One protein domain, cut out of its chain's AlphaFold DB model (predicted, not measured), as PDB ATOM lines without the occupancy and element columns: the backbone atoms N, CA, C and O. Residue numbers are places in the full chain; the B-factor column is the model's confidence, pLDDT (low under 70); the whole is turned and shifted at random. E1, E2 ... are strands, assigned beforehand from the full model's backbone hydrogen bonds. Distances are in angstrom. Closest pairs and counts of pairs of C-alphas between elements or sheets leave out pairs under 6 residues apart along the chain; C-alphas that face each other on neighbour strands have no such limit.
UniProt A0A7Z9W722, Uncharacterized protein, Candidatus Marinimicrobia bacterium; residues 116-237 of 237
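What this domain is: This is residues 116 to 237 of the 237 residues of an uncharacterized protein of Candidatus Marinimicrobia bacterium (UniProt A0A7Z9W722). The domain has little regular structure: sheet E3 E6 E7 E8 lies toward one end, hairpins E1 E2 and E4 E5 side by side toward the other. Of 122 printed residues, 46 are in strands E1 to E8, antiparallel in their sheets; the class is all strand. It is compact, radius of gyration of the C-alphas 15.2 A, spanning 47 by 29 by 21 A.

How they stand to each other: E3, residues 145 to 149, neighbours E6, 205 to 209, with N 147 to O 207 2.9 A. E6, E7, 214 to 218, and E8, 233 to 236, form a meander of successive antiparallel neighbours; N 206 to O 217 and N 216 to O 235 are 2.8 A. The closest C-alphas of E2, 129 to 138, and E4, 185 to 188, Tyr 135 and Leu 185, are 5.5 A apart.

Where its parts are: E1, residues 116 to 124, begins at C-alpha (340.493, 392.988, 339.710); E2 is 27.5 A long. E5 is residues 196 to 199; E8 ends at (331.791, 395.934, 324.527).

The domain as a whole: The printed part has no cut; links E3 to E4 and E7 to E8 are long. In 24 residues pLDDT is under 70.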
ATOM      1  N   GLY A 116     339.365 392.453 338.962       77.56
ATOM      2  CA  GLY A 116     340.493 392.988 339.710       77.56
ATOM      3  C   GLY A 116     341.807 392.392 339.211       77.56
ATOM      4  O   GLY A 116     341.881 391.205 338.906       77.56
ATOM      5  N   PHE A 117     342.852 393.214 339.173       74.69
ATOM      6  CA  PHE A 117     344.231 392.768 338.988       74.69
ATOM      7  C   PHE A 117     344.968 393.044 340.294       74.69
ATOM      8  O   PHE A 117     345.101 394.195 340.711       74.69
ATOM      9  N   VAL A 118     345.351 391.978 340.984       72.12
ATOM     10  CA  VAL A 118     345.822 391.997 342.376       72.12
ATOM     11  C   VAL A 118     347.065 391.121 342.510       72.12
ATOM     12  O   VAL A 118     347.445 390.457 341.553       72.12
ATOM     13  N   ALA A 119     347.718 391.112 343.672       67.25
ATOM     14  CA  ALA A 119     348.831 390.206 343.942       67.25
ATOM     15  C   ALA A 119     348.658 389.493 345.286       67.25
ATOM     16  O   ALA A 119     348.240 390.107 346.270       67.25
ATOM     17  N   SER A 120     348.981 388.200 345.324       62.53
ATOM     18  CA  SER A 120     348.945 387.373 346.531       62.53
ATOM     19  C   SER A 120     350.353 387.239 347.112       62.53
ATOM     20  O   SER A 120     351.284 386.970 346.348       62.53
ATOM     21  N   PRO A 121     350.546 387.388 348.434       63.38
ATOM     22  CA  PRO A 121     351.793 387.005 349.078       63.38
ATOM     23  C   PRO A 121     351.913 385.472 349.114       63.38
ATOM     24  O   PRO A 121     351.173 384.791 349.823       63.38
ATOM     25  N   VAL A 122     352.876 384.936 348.372       62.28
ATOM     26  CA  VAL A 122     353.224 383.511 348.308       62.28
ATOM     27  C   VAL A 122     354.613 383.334 348.910       62.28
ATOM     28  O   VAL A 122     355.556 384.009 348.504       62.28
ATOM     29  N   TYR A 123     354.770 382.443 349.886       66.94
ATOM     30  CA  TYR A 123     356.092 382.158 350.444       66.94
ATOM     31  C   TYR A 123     356.890 381.262 349.489       66.94
ATOM     32  O   TYR A 123     356.451 380.161 349.163       66.94
ATOM     33  N   SER A 124     358.057 381.732 349.047       63.25
ATOM     34  CA  SER A 124     359.016 380.921 348.299       63.25
ATOM     35  C   SER A 124     359.993 380.273 349.275       63.25
ATOM     36  O   SER A 124     360.749 380.978 349.942       63.25
ATOM     37  N   GLU A 125     360.001 378.939 349.334       73.69
ATOM     38  CA  GLU A 125     361.000 378.180 350.101       73.69
ATOM     39  C   GLU A 125     362.415 378.351 349.520       73.69
ATOM     40  O   GLU A 125     363.383 378.393 350.269       73.69
ATOM     41  N   GLU A 126     362.547 378.506 348.197       69.19
ATOM     42  CA  GLU A 126     363.839 378.691 347.516       69.19
ATOM     43  C   GLU A 126     364.481 380.052 347.818       69.19
ATOM     44  O   GLU A 126     365.699 380.151 347.961       69.19
ATOM     45  N   LEU A 127     363.664 381.105 347.915       67.00
ATOM     46  CA  LEU A 127     364.114 382.474 348.185       67.00
ATOM     47  C   LEU A 127     363.957 382.869 349.665       67.00
ATOM     48  O   LEU A 127     364.147 384.039 349.997       67.00
ATOM     49  N   GLU A 128     363.537 381.929 350.520       72.50
ATOM     50  CA  GLU A 128     363.217 382.086 351.951       72.50
ATOM     51  C   GLU A 128     362.344 383.321 352.286       72.50
ATOM     52  O   GLU A 128     362.403 383.882 353.383       72.50
ATOM     53  N   SER A 129     361.508 383.774 351.343       58.53
ATOM     54  CA  SER A 129     360.843 385.084 351.401       58.53
ATOM     55  C   SER A 129     359.485 385.124 350.694       58.53
ATOM     56  O   SER A 129     359.196 384.341 349.788       58.53
ATOM     57  N   LEU A 130     358.638 386.076 351.107       54.56
ATOM     58  CA  LEU A 130     357.354 386.351 350.459       54.56
ATOM     59  C   LEU A 130     357.556 386.999 349.083       54.56
ATOM     60  O   LEU A 130     358.129 388.082 348.972       54.56
ATOM     61  N   GLN A 131     357.012 386.352 348.058       61.72
ATOM     62  CA  GLN A 131     356.890 386.851 346.694       61.72
ATOM     63  C   GLN A 131     355.454 387.323 346.460       61.72
ATOM     64  O   GLN A 131     354.508 386.690 346.922       61.72
ATOM     65  N   TYR A 132     355.271 388.423 345.734       67.44
ATOM     66  CA  TYR A 132     353.942 388.929 345.386       67.44
ATOM     67  C   TYR A 132     353.580 388.469 343.975       67.44
ATOM     68  O   TYR A 132     353.988 389.089 342.994       67.44
ATOM     69  N   VAL A 133     352.844 387.361 343.879       69.81
ATOM     70  CA  VAL A 133     352.435 386.779 342.593       69.81
ATOM     71  C   VAL A 133     351.156 387.476 342.120       69.81
ATOM     72  O   VAL A 133     350.170 387.472 342.864       69.81
ATOM     73  N   PRO A 134     351.149 388.122 340.941       70.62
ATOM     74  CA  PRO A 134     349.976 388.806 340.414       70.62
ATOM     75  C   PRO A 134     348.931 387.780 339.957       70.62
ATOM     76  O   PRO A 134     349.282 386.690 339.522       70.62
ATOM     77  N   TYR A 135     347.652 388.128 340.014       75.75
ATOM     78  CA  TYR A 135     346.578 387.276 339.511       75.75
ATOM     79  C   TYR A 135     345.317 388.070 339.151       75.75
ATOM     80  O   TYR A 135     345.183 389.256 339.484       75.75
ATOM     81  N   VAL A 136     344.395 387.407 338.449       81.12
ATOM     82  CA  VAL A 136     343.108 387.971 338.027       81.12
ATOM     83  C   VAL A 136     342.015 387.526 338.994       81.12
ATOM     84  O   VAL A 136     341.888 386.344 339.308       81.12
ATOM     85  N   LEU A 137     341.208 388.477 339.455       81.75
ATOM     86  CA  LEU A 137     340.063 388.244 340.329       81.75
ATOM     87  C   LEU A 137     338.774 388.706 339.639       81.75
ATOM     88  O   LEU A 137     338.782 389.699 338.914       81.75
ATOM     89  N   ILE A 138     337.663 388.013 339.882       79.75
ATOM     90  CA  ILE A 138     336.346 388.299 339.295       79.75
ATOM     91  C   ILE A 138     335.326 388.503 340.417       79.75
ATOM     92  O   ILE A 138     335.328 387.760 341.397       79.75
ATOM     93  N   ASN A 139     334.448 389.497 340.275       80.31
ATOM     94  CA  ASN A 139     333.441 389.815 341.286       80.31
ATOM     95  C   ASN A 139     332.124 389.058 341.056       80.31
ATOM     96  O   ASN A 139     331.144 389.609 340.549       80.31
ATOM     97  N   TYR A 140     332.102 387.780 341.426       78.62
ATOM     98  CA  TYR A 140     330.891 386.959 341.327       78.62
ATOM     99  C   TYR A 140     329.759 387.443 342.256       78.62
ATOM    100  O   TYR A 140     328.590 387.282 341.910       78.62
ATOM    101  N   ASP A 141     330.076 388.129 343.364       76.25
ATOM    102  CA  ASP A 141     329.088 388.633 344.337       76.25
ATOM    103  C   ASP A 141     328.096 389.650 343.739       76.25
ATOM    104  O   ASP A 141     326.964 389.758 344.217       76.25
ATOM    105  N   ILE A 142     328.493 390.378 342.684       75.38
ATOM    106  CA  ILE A 142     327.620 391.304 341.931       75.38
ATOM    107  C   ILE A 142     327.071 390.686 340.632       75.38
ATOM    108  O   ILE A 142     326.603 391.393 339.742       75.38
ATOM    109  N   GLY A 143     327.132 389.358 340.499       79.12
ATOM    110  CA  GLY A 143     326.563 388.622 339.369       79.12
ATOM    111  C   GLY A 143     327.385 388.669 338.079       79.12
ATOM    112  O   GLY A 143     326.839 388.360 337.015       79.12
ATOM    113  N   VAL A 144     328.676 389.027 338.139       85.00
ATOM    114  CA  VAL A 144     329.571 388.907 336.976       85.00
ATOM    115  C   VAL A 144     329.671 387.447 336.561       85.00
ATOM    116  O   VAL A 144     329.823 386.558 337.394       85.00
ATOM    117  N   GLN A 145     329.609 387.196 335.258       90.69
ATOM    118  CA  GLN A 145     329.815 385.869 334.690       90.69
ATOM    119  C   GLN A 145     330.957 385.912 333.680       90.69
ATOM    120  O   GLN A 145     331.046 386.847 332.882       90.69
ATOM    121  N   VAL A 146     331.807 384.888 333.683       91.56
ATOM    122  CA  VAL A 146     332.953 384.775 332.772       91.56
ATOM    123  C   VAL A 146     332.800 383.556 331.878       91.56
ATOM    124  O   VAL A 146     332.310 382.516 332.306       91.56
ATOM    125  N   ALA A 147     333.231 383.659 330.629       93.44
ATOM    126  CA  ALA A 147     333.436 382.500 329.774       93.44
ATOM    127  C   ALA A 147     334.744 382.630 328.997       93.44
ATOM    128  O   ALA A 147     335.198 383.738 328.724       93.44
ATOM    129  N   ILE A 148     335.334 381.499 328.622       94.62
ATOM    130  CA  ILE A 148     336.606 381.442 327.899       94.62
ATOM    131  C   ILE A 148     336.344 380.875 326.503       94.62
ATOM    132  O   ILE A 148     335.759 379.799 326.363       94.62
ATOM    133  N   LEU A 149     336.774 381.594 325.470       95.75
ATOM    134  CA  LEU A 149     336.758 381.148 324.082       95.75
ATOM    135  C   LEU A 149     338.194 380.812 323.666       95.75
ATOM    136  O   LEU A 149     339.025 381.708 323.563       95.75
ATOM    137  N   GLN A 150     338.467 379.527 323.428       93.81
ATOM    138  CA  GLN A 150     339.811 379.030 323.093       93.81
ATOM    139  C   GLN A 150     340.091 379.044 321.576       93.81
ATOM    140  O   GLN A 150     341.222 379.226 321.152       93.81
ATOM    141  N   ASP A 151     339.044 378.910 320.750       87.56
ATOM    142  CA  ASP A 151     339.136 378.802 319.283       87.56
ATOM    143  C   ASP A 151     338.628 380.069 318.555       87.56
ATOM    144  O   ASP A 151     337.916 379.982 317.539       87.56
ATOM    145  N   LYS A 152     338.874 381.267 319.110       88.25
ATOM    146  CA  LYS A 152     338.324 382.535 318.590       88.25
ATOM    147  C   LYS A 152     339.311 383.696 318.666       88.25
ATOM    148  O   LYS A 152     339.658 384.141 319.745       88.25
ATOM    149  N   GLU A 153     339.619 384.270 317.506       92.50
ATOM    150  CA  GLU A 153     340.311 385.559 317.389       92.50
ATOM    151  C   GLU A 153     339.494 386.699 318.015       92.50
ATOM    152  O   GLU A 153     338.291 386.810 317.749       92.50
ATOM    153  N   PHE A 154     340.144 387.592 318.768       91.50
ATOM    154  CA  PHE A 154     339.492 388.708 319.471       91.50
ATOM    155  C   PHE A 154     338.623 389.577 318.551       91.50
ATOM    156  O   PHE A 154     337.450 389.818 318.847       91.50
ATOM    157  N   ASP A 155     339.145 390.001 317.399       94.50
ATOM    158  CA  ASP A 155     338.399 390.808 316.419       94.50
ATOM    159  C   ASP A 155     337.247 390.034 315.754       94.50
ATOM    160  O   ASP A 155     336.264 390.634 315.320       94.50
ATOM    161  N   GLY A 156     337.335 388.700 315.709       94.50
ATOM    162  CA  GLY A 156     336.302 387.819 315.160       94.50
ATOM    163  C   GLY A 156     335.099 387.606 316.084       94.50
ATOM    164  O   GLY A 156     334.079 387.074 315.640       94.50
ATOM    165  N   VAL A 157     335.189 388.012 317.354       96.44
ATOM    166  CA  VAL A 157     334.070 387.989 318.305       96.44
ATOM    167  C   VAL A 157     333.334 389.329 318.236       96.44
ATOM    168  O   VAL A 157     333.808 390.341 318.754       96.44
ATOM    169  N   THR A 158     332.180 389.339 317.566       96.44
ATOM    170  CA  THR A 158     331.302 390.521 317.413       96.44
ATOM    171  C   THR A 158     329.951 390.376 318.114       96.44
ATOM    172  O   THR A 158     329.166 391.311 318.114       96.44
ATOM    173  N   GLU A 159     329.656 389.197 318.656       96.19
ATOM    174  CA  GLU A 159     328.473 388.878 319.457       96.19
ATOM    175  C   GLU A 159     328.813 387.690 320.370       96.19
ATOM    176  O   GLU A 159     329.802 386.987 320.134       96.19
ATOM    177  N   VAL A 160     328.006 387.442 321.404       96.38
ATOM    178  CA  VAL A 160     328.170 386.270 322.281       96.38
ATOM    179  C   VAL A 160     327.847 384.989 321.494       96.38
ATOM    180  O   VAL A 160     326.703 384.831 321.058       96.38
ATOM    181  N   PRO A 161     328.792 384.040 321.327       94.50
ATOM    182  CA  PRO A 161     328.524 382.803 320.601       94.50
ATOM    183  C   PRO A 161     327.430 381.951 321.260       94.50
ATOM    184  O   PRO A 161     327.274 381.913 322.483       94.50
ATOM    185  N   SER A 162     326.682 381.204 320.450       93.00
ATOM    186  CA  SER A 162     325.692 380.257 320.961       93.00
ATOM    187  C   SER A 162     326.363 379.070 321.664       93.00
ATOM    188  O   SER A 162     327.361 378.531 321.193       93.00
ATOM    189  N   GLY A 163     325.798 378.642 322.798       89.06
ATOM    190  CA  GLY A 163     326.308 377.492 323.559       89.06
ATOM    191  C   GLY A 163     327.512 377.781 324.462       89.06
ATOM    192  O   GLY A 163     328.117 376.836 324.958       89.06
ATOM    193  N   VAL A 164     327.849 379.053 324.698       93.19
ATOM    194  CA  VAL A 164     328.857 379.457 325.689       93.19
ATOM    195  C   VAL A 164     328.486 378.967 327.095       93.19
ATOM    196  O   VAL A 164     327.369 379.190 327.567       93.19
ATOM    197  N   THR A 165     329.452 378.346 327.774       92.12
ATOM    198  CA  THR A 165     329.364 377.984 329.193       92.12
ATOM    199  C   THR A 165     329.802 379.169 330.045       92.12
ATOM    200  O   THR A 165     330.958 379.580 329.977       92.12
ATOM    201  N   TRP A 166     328.883 379.697 330.851       91.75
ATOM    202  CA  TRP A 166     329.154 380.782 331.791       91.75
ATOM    203  C   TRP A 166     329.558 380.236 333.161       91.75
ATOM    204  O   TRP A 166     328.851 379.416 333.745       91.75
ATOM    205  N   LEU A 167     330.674 380.740 333.667       88.06
ATOM    206  CA  LEU A 167     331.165 380.597 335.029       88.06
ATOM    207  C   LEU A 167     330.546 381.740 335.831       88.06
ATOM    208  O   LEU A 167     330.758 382.902 335.488       88.06
ATOM    209  N   SER A 168     329.714 381.424 336.819       73.44
ATOM    210  CA  SER A 168     328.887 382.420 337.519       73.44
ATOM    211  C   SER A 168     329.053 382.447 339.033       73.44
ATOM    212  O   SER A 168     328.574 383.384 339.655       73.44
ATOM    213  N   ASP A 169     329.645 381.397 339.596       65.62
ATOM    214  CA  ASP A 169     329.896 381.209 341.025       65.62
ATOM    215  C   ASP A 169     330.819 379.979 341.149       65.62
ATOM    216  O   ASP A 169     330.334 378.847 341.038       65.62
ATOM    217  N   PRO A 170     332.153 380.141 341.184       53.72
ATOM    218  CA  PRO A 170     333.047 379.017 341.405       53.72
ATOM    219  C   PRO A 170     333.052 378.658 342.897       53.72
ATOM    220  O   PRO A 170     333.230 379.532 343.742       53.72
ATOM    221  N   ASP A 171     332.987 377.360 343.219       52.72
ATOM    222  CA  ASP A 171     333.206 376.849 344.589       52.72
ATOM    223  C   ASP A 171     334.568 377.309 345.179       52.72
ATOM    224  O   ASP A 171     334.789 377.258 346.389       52.72
ATOM    225  N   GLU A 172     335.483 377.782 344.320       55.94
ATOM    226  CA  GLU A 172     336.781 378.364 344.651       55.94
ATOM    227  C   GLU A 172     336.902 379.801 344.096       55.94
ATOM    228  O   GLU A 172     337.103 380.019 342.900       55.94
ATOM    229  N   PHE A 173     336.878 380.800 344.990       58.12
ATOM    230  CA  PHE A 173     337.017 382.248 344.707       58.12
ATOM    231  C   PHE A 173     338.269 382.643 343.884       58.12
ATOM    232  O   PHE A 173     338.369 383.760 343.380       58.12
ATOM    233  N   LEU A 174     339.234 381.729 343.745       66.44
ATOM    234  CA  LEU A 174     340.525 381.916 343.080       66.44
ATOM    235  C   LEU A 174     340.652 381.111 341.775       66.44
ATOM    236  O   LEU A 174     341.762 380.778 341.380       66.44
ATOM    237  N   GLU A 175     339.558 380.800 341.077       79.69
ATOM    238  CA  GLU A 175     339.616 379.986 339.847       79.69
ATOM    239  C   GLU A 175     340.552 380.561 338.755       79.69
ATOM    240  O   GLU A 175     341.251 379.800 338.090       79.69
ATOM    241  N   PHE A 176     340.605 381.894 338.629       82.50
ATOM    242  CA  PHE A 176     341.536 382.654 337.768       82.50
ATOM    243  C   PHE A 176     342.775 383.182 338.529       82.50
ATOM    244  O   PHE A 176     343.590 383.937 337.986       82.50
ATOM    245  N   GLY A 177     342.880 382.806 339.805       76.38
ATOM    246  CA  GLY A 177     343.905 383.206 340.757       76.38
ATOM    247  C   GLY A 177     345.178 382.364 340.683       76.38
ATOM    248  O   GLY A 177     345.260 381.418 339.906       76.38
ATOM    249  N   TYR A 178     346.156 382.687 341.533       75.38
ATOM    250  CA  TYR A 178     347.368 381.877 341.698       75.38
ATOM    251  C   TYR A 178     347.024 380.441 342.128       75.38
ATOM    252  O   TYR A 178     346.294 380.263 343.107       75.38
ATOM    253  N   GLN A 179     347.556 379.438 341.420       78.81
ATOM    254  CA  GLN A 179     347.211 378.009 341.528       78.81
ATOM    255  C   GLN A 179     345.747 377.671 341.181       78.81
ATOM    256  O   GLN A 179     345.292 376.549 341.420       78.81
ATOM    257  N   GLY A 180     345.004 378.613 340.597       82.00
ATOM    258  CA  GLY A 180     343.644 378.403 340.120       82.00
ATOM    259  C   GLY A 180     343.605 377.508 338.883       82.00
ATOM    260  O   GLY A 180     344.500 377.527 338.042       82.00
ATOM    261  N   SER A 181     342.523 376.740 338.716       85.75
ATOM    262  CA  SER A 181     342.385 375.832 337.562       85.75
ATOM    263  C   SER A 181     342.355 376.532 336.190       85.75
ATOM    264  O   SER A 181     342.386 375.847 335.165       85.75
ATOM    265  N   ARG A 182     342.238 377.870 336.162       87.44
ATOM    266  CA  ARG A 182     342.202 378.742 334.971       87.44
ATOM    267  C   ARG A 182     343.020 380.016 335.220       87.44
ATOM    268  O   ARG A 182     342.633 381.101 334.789       87.44
ATOM    269  N   GLU A 183     344.124 379.872 335.958       88.25
ATOM    270  CA  GLU A 183     345.109 380.923 336.228       88.25
ATOM    271  C   GLU A 183     345.527 381.634 334.931       88.25
ATOM    272  O   GLU A 183     345.918 381.004 333.950       88.25
ATOM    273  N   VAL A 184     345.406 382.963 334.920       87.50
ATOM    274  CA  VAL A 184     345.734 383.788 333.742       87.50
ATOM    275  C   VAL A 184     347.202 384.209 333.747       87.50
ATOM    276  O   VAL A 184     347.805 384.339 332.686       87.50
ATOM    277  N   LEU A 185     347.756 384.456 334.937       86.44
ATOM    278  CA  LEU A 185     349.103 384.980 335.158       86.44
ATOM    279  C   LEU A 185     349.935 383.933 335.898       86.44
ATOM    280  O   LEU A 185     349.989 383.953 337.124       86.44
ATOM    281  N   VAL A 186     350.557 383.019 335.158       87.06
ATOM    282  CA  VAL A 186     351.245 381.854 335.729       87.06
ATOM    283  C   VAL A 186     352.700 382.196 336.048       87.06
ATOM    284  O   VAL A 186     353.398 382.835 335.257       87.06
ATOM    285  N   TYR A 187     353.168 381.783 337.228       81.69
ATOM    286  CA  TYR A 187     354.555 381.952 337.669       81.69
ATOM    287  C   TYR A 187     355.424 380.733 337.336       81.69
ATOM    288  O   TYR A 187     355.208 379.647 337.873       81.69
ATOM    289  N   HIS A 188     356.468 380.953 336.535       80.06
ATOM    290  CA  HIS A 188     357.428 379.939 336.102       80.06
ATOM    291  C   HIS A 188     358.804 380.176 336.744       80.06
ATOM    292  O   HIS A 188     359.583 381.011 336.257       80.06
ATOM    293  N   PRO A 189     359.144 379.477 337.845       72.75
ATOM    294  CA  PRO A 189     360.496 379.491 338.401       72.75
ATOM    295  C   PRO A 189     361.519 378.819 337.469       72.75
ATOM    296  O   PRO A 189     362.685 379.211 337.449       72.75
ATOM    297  N   GLU A 190     361.111 377.840 336.662       81.06
ATOM    298  CA  GLU A 190     362.006 377.008 335.862       81.06
ATOM    299  C   GLU A 190     362.604 377.705 334.620       81.06
ATOM    300  O   GLU A 190     362.019 378.633 334.054       81.06
ATOM    301  N   PRO A 191     363.768 377.247 334.118       76.75
ATOM    302  CA  PRO A 191     364.260 377.636 332.800       76.75
ATOM    303  C   PRO A 191     363.297 377.181 331.682       76.75
ATOM    304  O   PRO A 191     362.824 376.046 331.729       76.75
ATOM    305  N   PRO A 192     363.070 377.988 330.626       85.81
ATOM    306  CA  PRO A 192     363.802 379.205 330.261       85.81
ATOM    307  C   PRO A 192     363.285 380.492 330.922       85.81
ATOM    308  O   PRO A 192     363.894 381.544 330.728       85.81
ATOM    309  N   TYR A 193     362.193 380.425 331.681       78.44
ATOM    310  CA  TYR A 193     361.498 381.587 332.230       78.44
ATOM    311  C   TYR A 193     362.235 382.223 333.416       78.44
ATOM    312  O   TYR A 193     362.351 383.445 333.458       78.44
ATOM    313  N   ASN A 194     362.831 381.409 334.297       72.25
ATOM    314  CA  ASN A 194     363.686 381.827 335.419       72.25
ATOM    315  C   ASN A 194     363.016 382.871 336.342       72.25
ATOM    316  O   ASN A 194     363.451 384.022 336.418       72.25
ATOM    317  N   HIS A 195     361.971 382.453 337.060       73.12
ATOM    318  CA  HIS A 195     361.159 383.280 337.971       73.12
ATOM    319  C   HIS A 195     360.391 384.418 337.276       73.12
ATOM    320  O   HIS A 195     360.256 385.519 337.819       73.12
ATOM    321  N   LYS A 196     359.857 384.151 336.081       77.06
ATOM    322  CA  LYS A 196     359.010 385.086 335.326       77.06
ATOM    323  C   LYS A 196     357.536 384.729 335.519       77.06
ATOM    324  O   LYS A 196     357.190 383.559 335.633       77.06
ATOM    325  N   VAL A 197     356.673 385.742 335.530       78.62
ATOM    326  CA  VAL A 197     355.224 385.560 335.378       78.62
ATOM    327  C   VAL A 197     354.849 385.886 333.939       78.62
ATOM    328  O   VAL A 197     355.306 386.909 333.423       78.62
ATOM    329  N   ILE A 198     354.040 385.039 333.312       85.19
ATOM    330  CA  ILE A 198     353.573 385.196 331.928       85.19
ATOM    331  C   ILE A 198     352.056 385.050 331.839       85.19
ATOM    332  O   ILE A 198     351.414 384.550 332.763       85.19
ATOM    333  N   VAL A 199     351.486 385.463 330.709       87.25
ATOM    334  CA  VAL A 199     350.155 385.000 330.310       87.25
ATOM    335  C   VAL A 199     350.305 383.645 329.624       87.25
ATOM    336  O   VAL A 199     350.869 383.582 328.537       87.25
ATOM    337  N   GLU A 200     349.779 382.585 330.239       87.31
ATOM    338  CA  GLU A 200     349.898 381.203 329.730       87.31
ATOM    339  C   GLU A 200     349.074 380.974 328.449       87.31
ATOM    340  O   GLU A 200     349.467 380.213 327.567       87.31
ATOM    341  N   HIS A 201     347.937 381.672 328.329       91.25
ATOM    342  CA  HIS A 201     346.984 381.534 327.222       91.25
ATOM    343  C   HIS A 201     346.587 382.893 326.606       91.25
ATOM    344  O   HIS A 201     345.454 383.358 326.799       91.25
ATOM    345  N   PRO A 202     347.500 383.582 325.891       90.31
ATOM    346  CA  PRO A 202     347.210 384.859 325.228       90.31
ATOM    347  C   PRO A 202     346.222 384.720 324.051       90.31
ATOM    348  O   PRO A 202     345.594 385.698 323.640       90.31
ATOM    349  N   GLU A 203     346.037 383.508 323.520       93.00
ATOM    350  CA  GLU A 203     345.058 383.184 322.479       93.00
ATOM    351  C   GLU A 203     343.603 383.159 322.978       93.00
ATOM    352  O   GLU A 203     342.675 383.164 322.167       93.00
ATOM    353  N   TYR A 204     343.373 383.141 324.296       94.81
ATOM    354  CA  TYR A 204     342.022 383.087 324.855       94.81
ATOM    355  C   TYR A 204     341.318 384.445 324.817       94.81
ATOM    356  O   TYR A 204     341.832 385.464 325.287       94.81
ATOM    357  N   VAL A 205     340.065 384.430 324.359       94.75
ATOM    358  CA  VAL A 205     339.143 385.563 324.495       94.75
ATOM    359  C   VAL A 205     338.192 385.301 325.655       94.75
ATOM    360  O   VAL A 205     337.387 384.367 325.634       94.75
ATOM    361  N   TYR A 206     338.263 386.162 326.659       93.56
ATOM    362  CA  TYR A 206     337.426 386.138 327.847       93.56
ATOM    363  C   TYR A 206     336.162 386.953 327.575       93.56
ATOM    364  O   TYR A 206     336.240 388.140 327.252       93.56
ATOM    365  N   LEU A 207     334.991 386.336 327.699       95.81
ATOM    366  CA  LEU A 207     333.717 387.049 327.736       95.81
ATOM    367  C   LEU A 207     333.384 387.393 329.181       95.81
ATOM    368  O   LEU A 207     333.395 386.510 330.034       95.81
ATOM    369  N   ILE A 208     333.051 388.651 329.436       93.50
ATOM    370  CA  ILE A 208     332.763 389.195 330.761       93.50
ATOM    371  C   ILE A 208     331.362 389.793 330.709       93.50
ATOM    372  O   ILE A 208     331.145 390.843 330.105       93.50
ATOM    373  N   LYS A 209     330.395 389.109 331.306       93.62
ATOM    374  CA  LYS A 209     328.996 389.526 331.331       93.62
ATOM    375  C   LYS A 209     328.671 390.155 332.679       93.62
ATOM    376  O   LYS A 209     328.921 389.553 333.719       93.62
ATOM    377  N   THR A 210     328.094 391.347 332.636       89.81
ATOM    378  CA  THR A 210     327.584 392.088 333.797       89.81
ATOM    379  C   THR A 210     326.050 392.060 333.782       89.81
ATOM    380  O   THR A 210     325.440 391.414 332.925       89.81
ATOM    381  N   GLU A 211     325.392 392.773 334.703       86.75
ATOM    382  CA  GLU A 211     323.933 392.957 334.645       86.75
ATOM    383  C   GLU A 211     323.463 393.712 333.385       86.75
ATOM    384  O   GLU A 211     322.329 393.534 332.937       86.75
ATOM    385  N   THR A 212     324.316 394.575 332.823       87.56
ATOM    386  CA  THR A 212     323.936 395.587 331.822       87.56
ATOM    387  C   THR A 212     324.541 395.369 330.440       87.56
ATOM    388  O   THR A 212     323.953 395.825 329.458       87.56
ATOM    389  N   ALA A 213     325.682 394.684 330.342       91.62
ATOM    390  CA  ALA A 213     326.447 394.539 329.107       91.62
ATOM    391  C   ALA A 213     327.213 393.207 329.053       91.62
ATOM    392  O   ALA A 213     327.253 392.423 330.007       91.62
ATOM    393  N   THR A 214     327.847 392.927 327.916       94.31
ATOM    394  CA  THR A 214     328.883 391.895 327.818       94.31
ATOM    395  C   THR A 214     330.088 392.465 327.091       94.31
ATOM    396  O   THR A 214     329.958 393.124 326.065       94.31
ATOM    397  N   TYR A 215     331.267 392.198 327.633       95.25
ATOM    398  CA  TYR A 215     332.547 392.615 327.086       95.25
ATOM    399  C   TYR A 215     333.315 391.392 326.591       95.25
ATOM    400  O   TYR A 215     333.198 390.310 327.166       95.25
ATOM    401  N   LYS A 216     334.137 391.567 325.560       92.44
ATOM    402  CA  LYS A 216     335.269 390.682 325.271       92.44
ATOM    403  C   LYS A 216     336.552 391.315 325.807       92.44
ATOM    404  O   LYS A 216     336.717 392.531 325.727       92.44
ATOM    405  N   LEU A 217     337.463 390.494 326.309       91.44
ATOM    406  CA  LEU A 217     338.791 390.876 326.783       91.44
ATOM    407  C   LEU A 217     339.815 389.836 326.313       91.44
ATOM    408  O   LEU A 217     339.500 388.650 326.265       91.44
ATOM    409  N   HIS A 218     341.032 390.258 325.982       90.44
ATOM    410  CA  HIS A 218     342.174 389.351 325.836       90.44
ATOM    411  C   HIS A 218     343.483 390.028 326.262       90.44
ATOM    412  O   HIS A 218     343.559 391.255 326.395       90.44
ATOM    413  N   PHE A 219     344.514 389.213 326.455       87.94
ATOM    414  CA  PHE A 219     345.878 389.647 326.732       87.94
ATOM    415  C   PHE A 219     346.700 389.388 325.461       87.94
ATOM    416  O   PHE A 219     346.746 388.246 325.016       87.94
ATOM    417  N   PRO A 220     347.269 390.416 324.808       77.88
ATOM    418  CA  PRO A 220     347.715 390.298 323.418       77.88
ATOM    419  C   PRO A 220     348.925 389.377 323.193       77.88
ATOM    420  O   PRO A 220     349.070 388.835 322.101       77.88
ATOM    421  N   GLU A 221     349.796 389.221 324.189       89.38
ATOM    422  CA  GLU A 221     351.061 388.472 324.101       89.38
ATOM    423  C   GLU A 221     351.386 387.757 325.432       89.38
ATOM    424  O   GLU A 221     350.916 388.176 326.489       89.38
ATOM    425  N   GLU A 222     352.243 386.730 325.409       84.56
ATOM    426  CA  GLU A 222     352.788 386.064 326.615       84.56
ATOM    427  C   GLU A 222     353.391 387.087 327.611       84.56
ATOM    428  O   GLU A 222     353.146 387.034 328.819       84.56
ATOM    429  N   ASP A 223     354.099 388.088 327.076       77.00
ATOM    430  CA  ASP A 223     354.782 389.166 327.811       77.00
ATOM    431  C   ASP A 223     353.855 390.332 328.205       77.00
ATOM    432  O   ASP A 223     354.324 391.382 328.652       77.00
ATOM    433  N   SER A 224     352.529 390.166 328.080       71.19
ATOM    434  CA  SER A 224     351.556 391.196 328.482       71.19
ATOM    435  C   SER A 224     351.673 391.577 329.956       71.19
ATOM    436  O   SER A 224     351.310 392.696 330.315       71.19
ATOM    437  N   TYR A 225     352.184 390.680 330.806       67.25
ATOM    438  CA  TYR A 225     352.654 391.032 332.141       67.25
ATOM    439  C   TYR A 225     354.170 391.252 332.141       67.25
ATOM    440  O   TYR A 225     354.953 390.325 331.938       67.25
ATOM    441  N   SER A 226     354.603 392.478 332.430       64.31
ATOM    442  CA  SER A 226     356.019 392.804 332.583       64.31
ATOM    443  C   SER A 226     356.229 393.895 333.621       64.31
ATOM    444  O   SER A 226     355.562 394.926 333.615       64.31
ATOM    445  N   SER A 227     357.208 393.693 334.508       63.81
ATOM    446  CA  SER A 227     357.656 394.706 335.478       63.81
ATOM    447  C   SER A 227     356.535 395.283 336.370       63.81
ATOM    448  O   SER A 227     356.571 396.459 336.724       63.81
ATOM    449  N   GLY A 228     355.529 394.470 336.718       60.47
ATOM    450  CA  GLY A 228     354.362 394.897 337.505       60.47
ATOM    451  C   GLY A 228     353.244 395.572 336.699       60.47
ATOM    452  O   GLY A 228     352.245 395.986 337.280       60.47
ATOM    453  N   VAL A 229     353.387 395.686 335.376       61.91
ATOM    454  CA  VAL A 229     352.378 396.247 334.469       61.91
ATOM    455  C   VAL A 229     351.723 395.116 333.685       61.91
ATOM    456  O   VAL A 229     352.421 394.291 333.101       61.91
ATOM    457  N   LEU A 230     350.390 395.109 333.646       71.38
ATOM    458  CA  LEU A 230     349.593 394.192 332.837       71.38
ATOM    459  C   LEU A 230     348.921 394.940 331.682       71.38
ATOM    460  O   LEU A 230     348.219 395.929 331.898       71.38
ATOM    461  N   LEU A 231     349.119 394.449 330.465       74.88
ATOM    462  CA  LEU A 231     348.483 394.928 329.244       74.88
ATOM    463  C   LEU A 231     347.315 394.012 328.870       74.88
ATOM    464  O   LEU A 231     347.455 392.797 328.826       74.88
ATOM    465  N   PHE A 232     346.162 394.599 328.565       81.44
ATOM    466  CA  PHE A 232     344.994 393.878 328.065       81.44
ATOM    467  C   PHE A 232     344.193 394.777 327.124       81.44
ATOM    468  O   PHE A 232     344.233 396.006 327.231       81.44
ATOM    469  N   VAL A 233     343.456 394.162 326.205       81.62
ATOM    470  CA  VAL A 233     342.550 394.846 325.277       81.62
ATOM    471  C   VAL A 233     341.137 394.359 325.555       81.62
ATOM    472  O   VAL A 233     340.916 393.167 325.760       81.62
ATOM    473  N   TRP A 234     340.171 395.276 325.573       91.50
ATOM    474  CA  TRP A 234     338.770 394.965 325.834       91.50
ATOM    475  C   TRP A 234     337.835 395.782 324.940       91.50
ATOM    476  O   TRP A 234     338.196 396.853 324.449       91.50
ATOM    477  N   GLN A 235     336.631 395.262 324.717       84.38
ATOM    478  CA  GLN A 235     335.585 395.899 323.919       84.38
ATOM    479  C   GLN A 235     334.204 395.434 324.401       84.38
ATOM    480  O   GLN A 235     334.037 394.264 324.731       84.38
ATOM    481  N   GLU A 236     333.208 396.319 324.402       92.38
ATOM    482  CA  GLU A 236     331.791 395.934 324.527       92.38
ATOM    483  C   GLU A 236     331.314 395.210 323.249       92.38
ATOM    484  O   GLU A 236     331.794 395.528 322.150       92.38
ATOM    485  N   LEU A 237     330.423 394.223 323.406       87.75
ATOM    486  CA  LEU A 237     329.809 393.425 322.332       87.75
ATOM    487  C   LEU A 237     328.383 393.896 322.012       87.75
ATOM    488  O   LEU A 237     327.558 393.919 322.951       87.75
TER     489      LEU A 237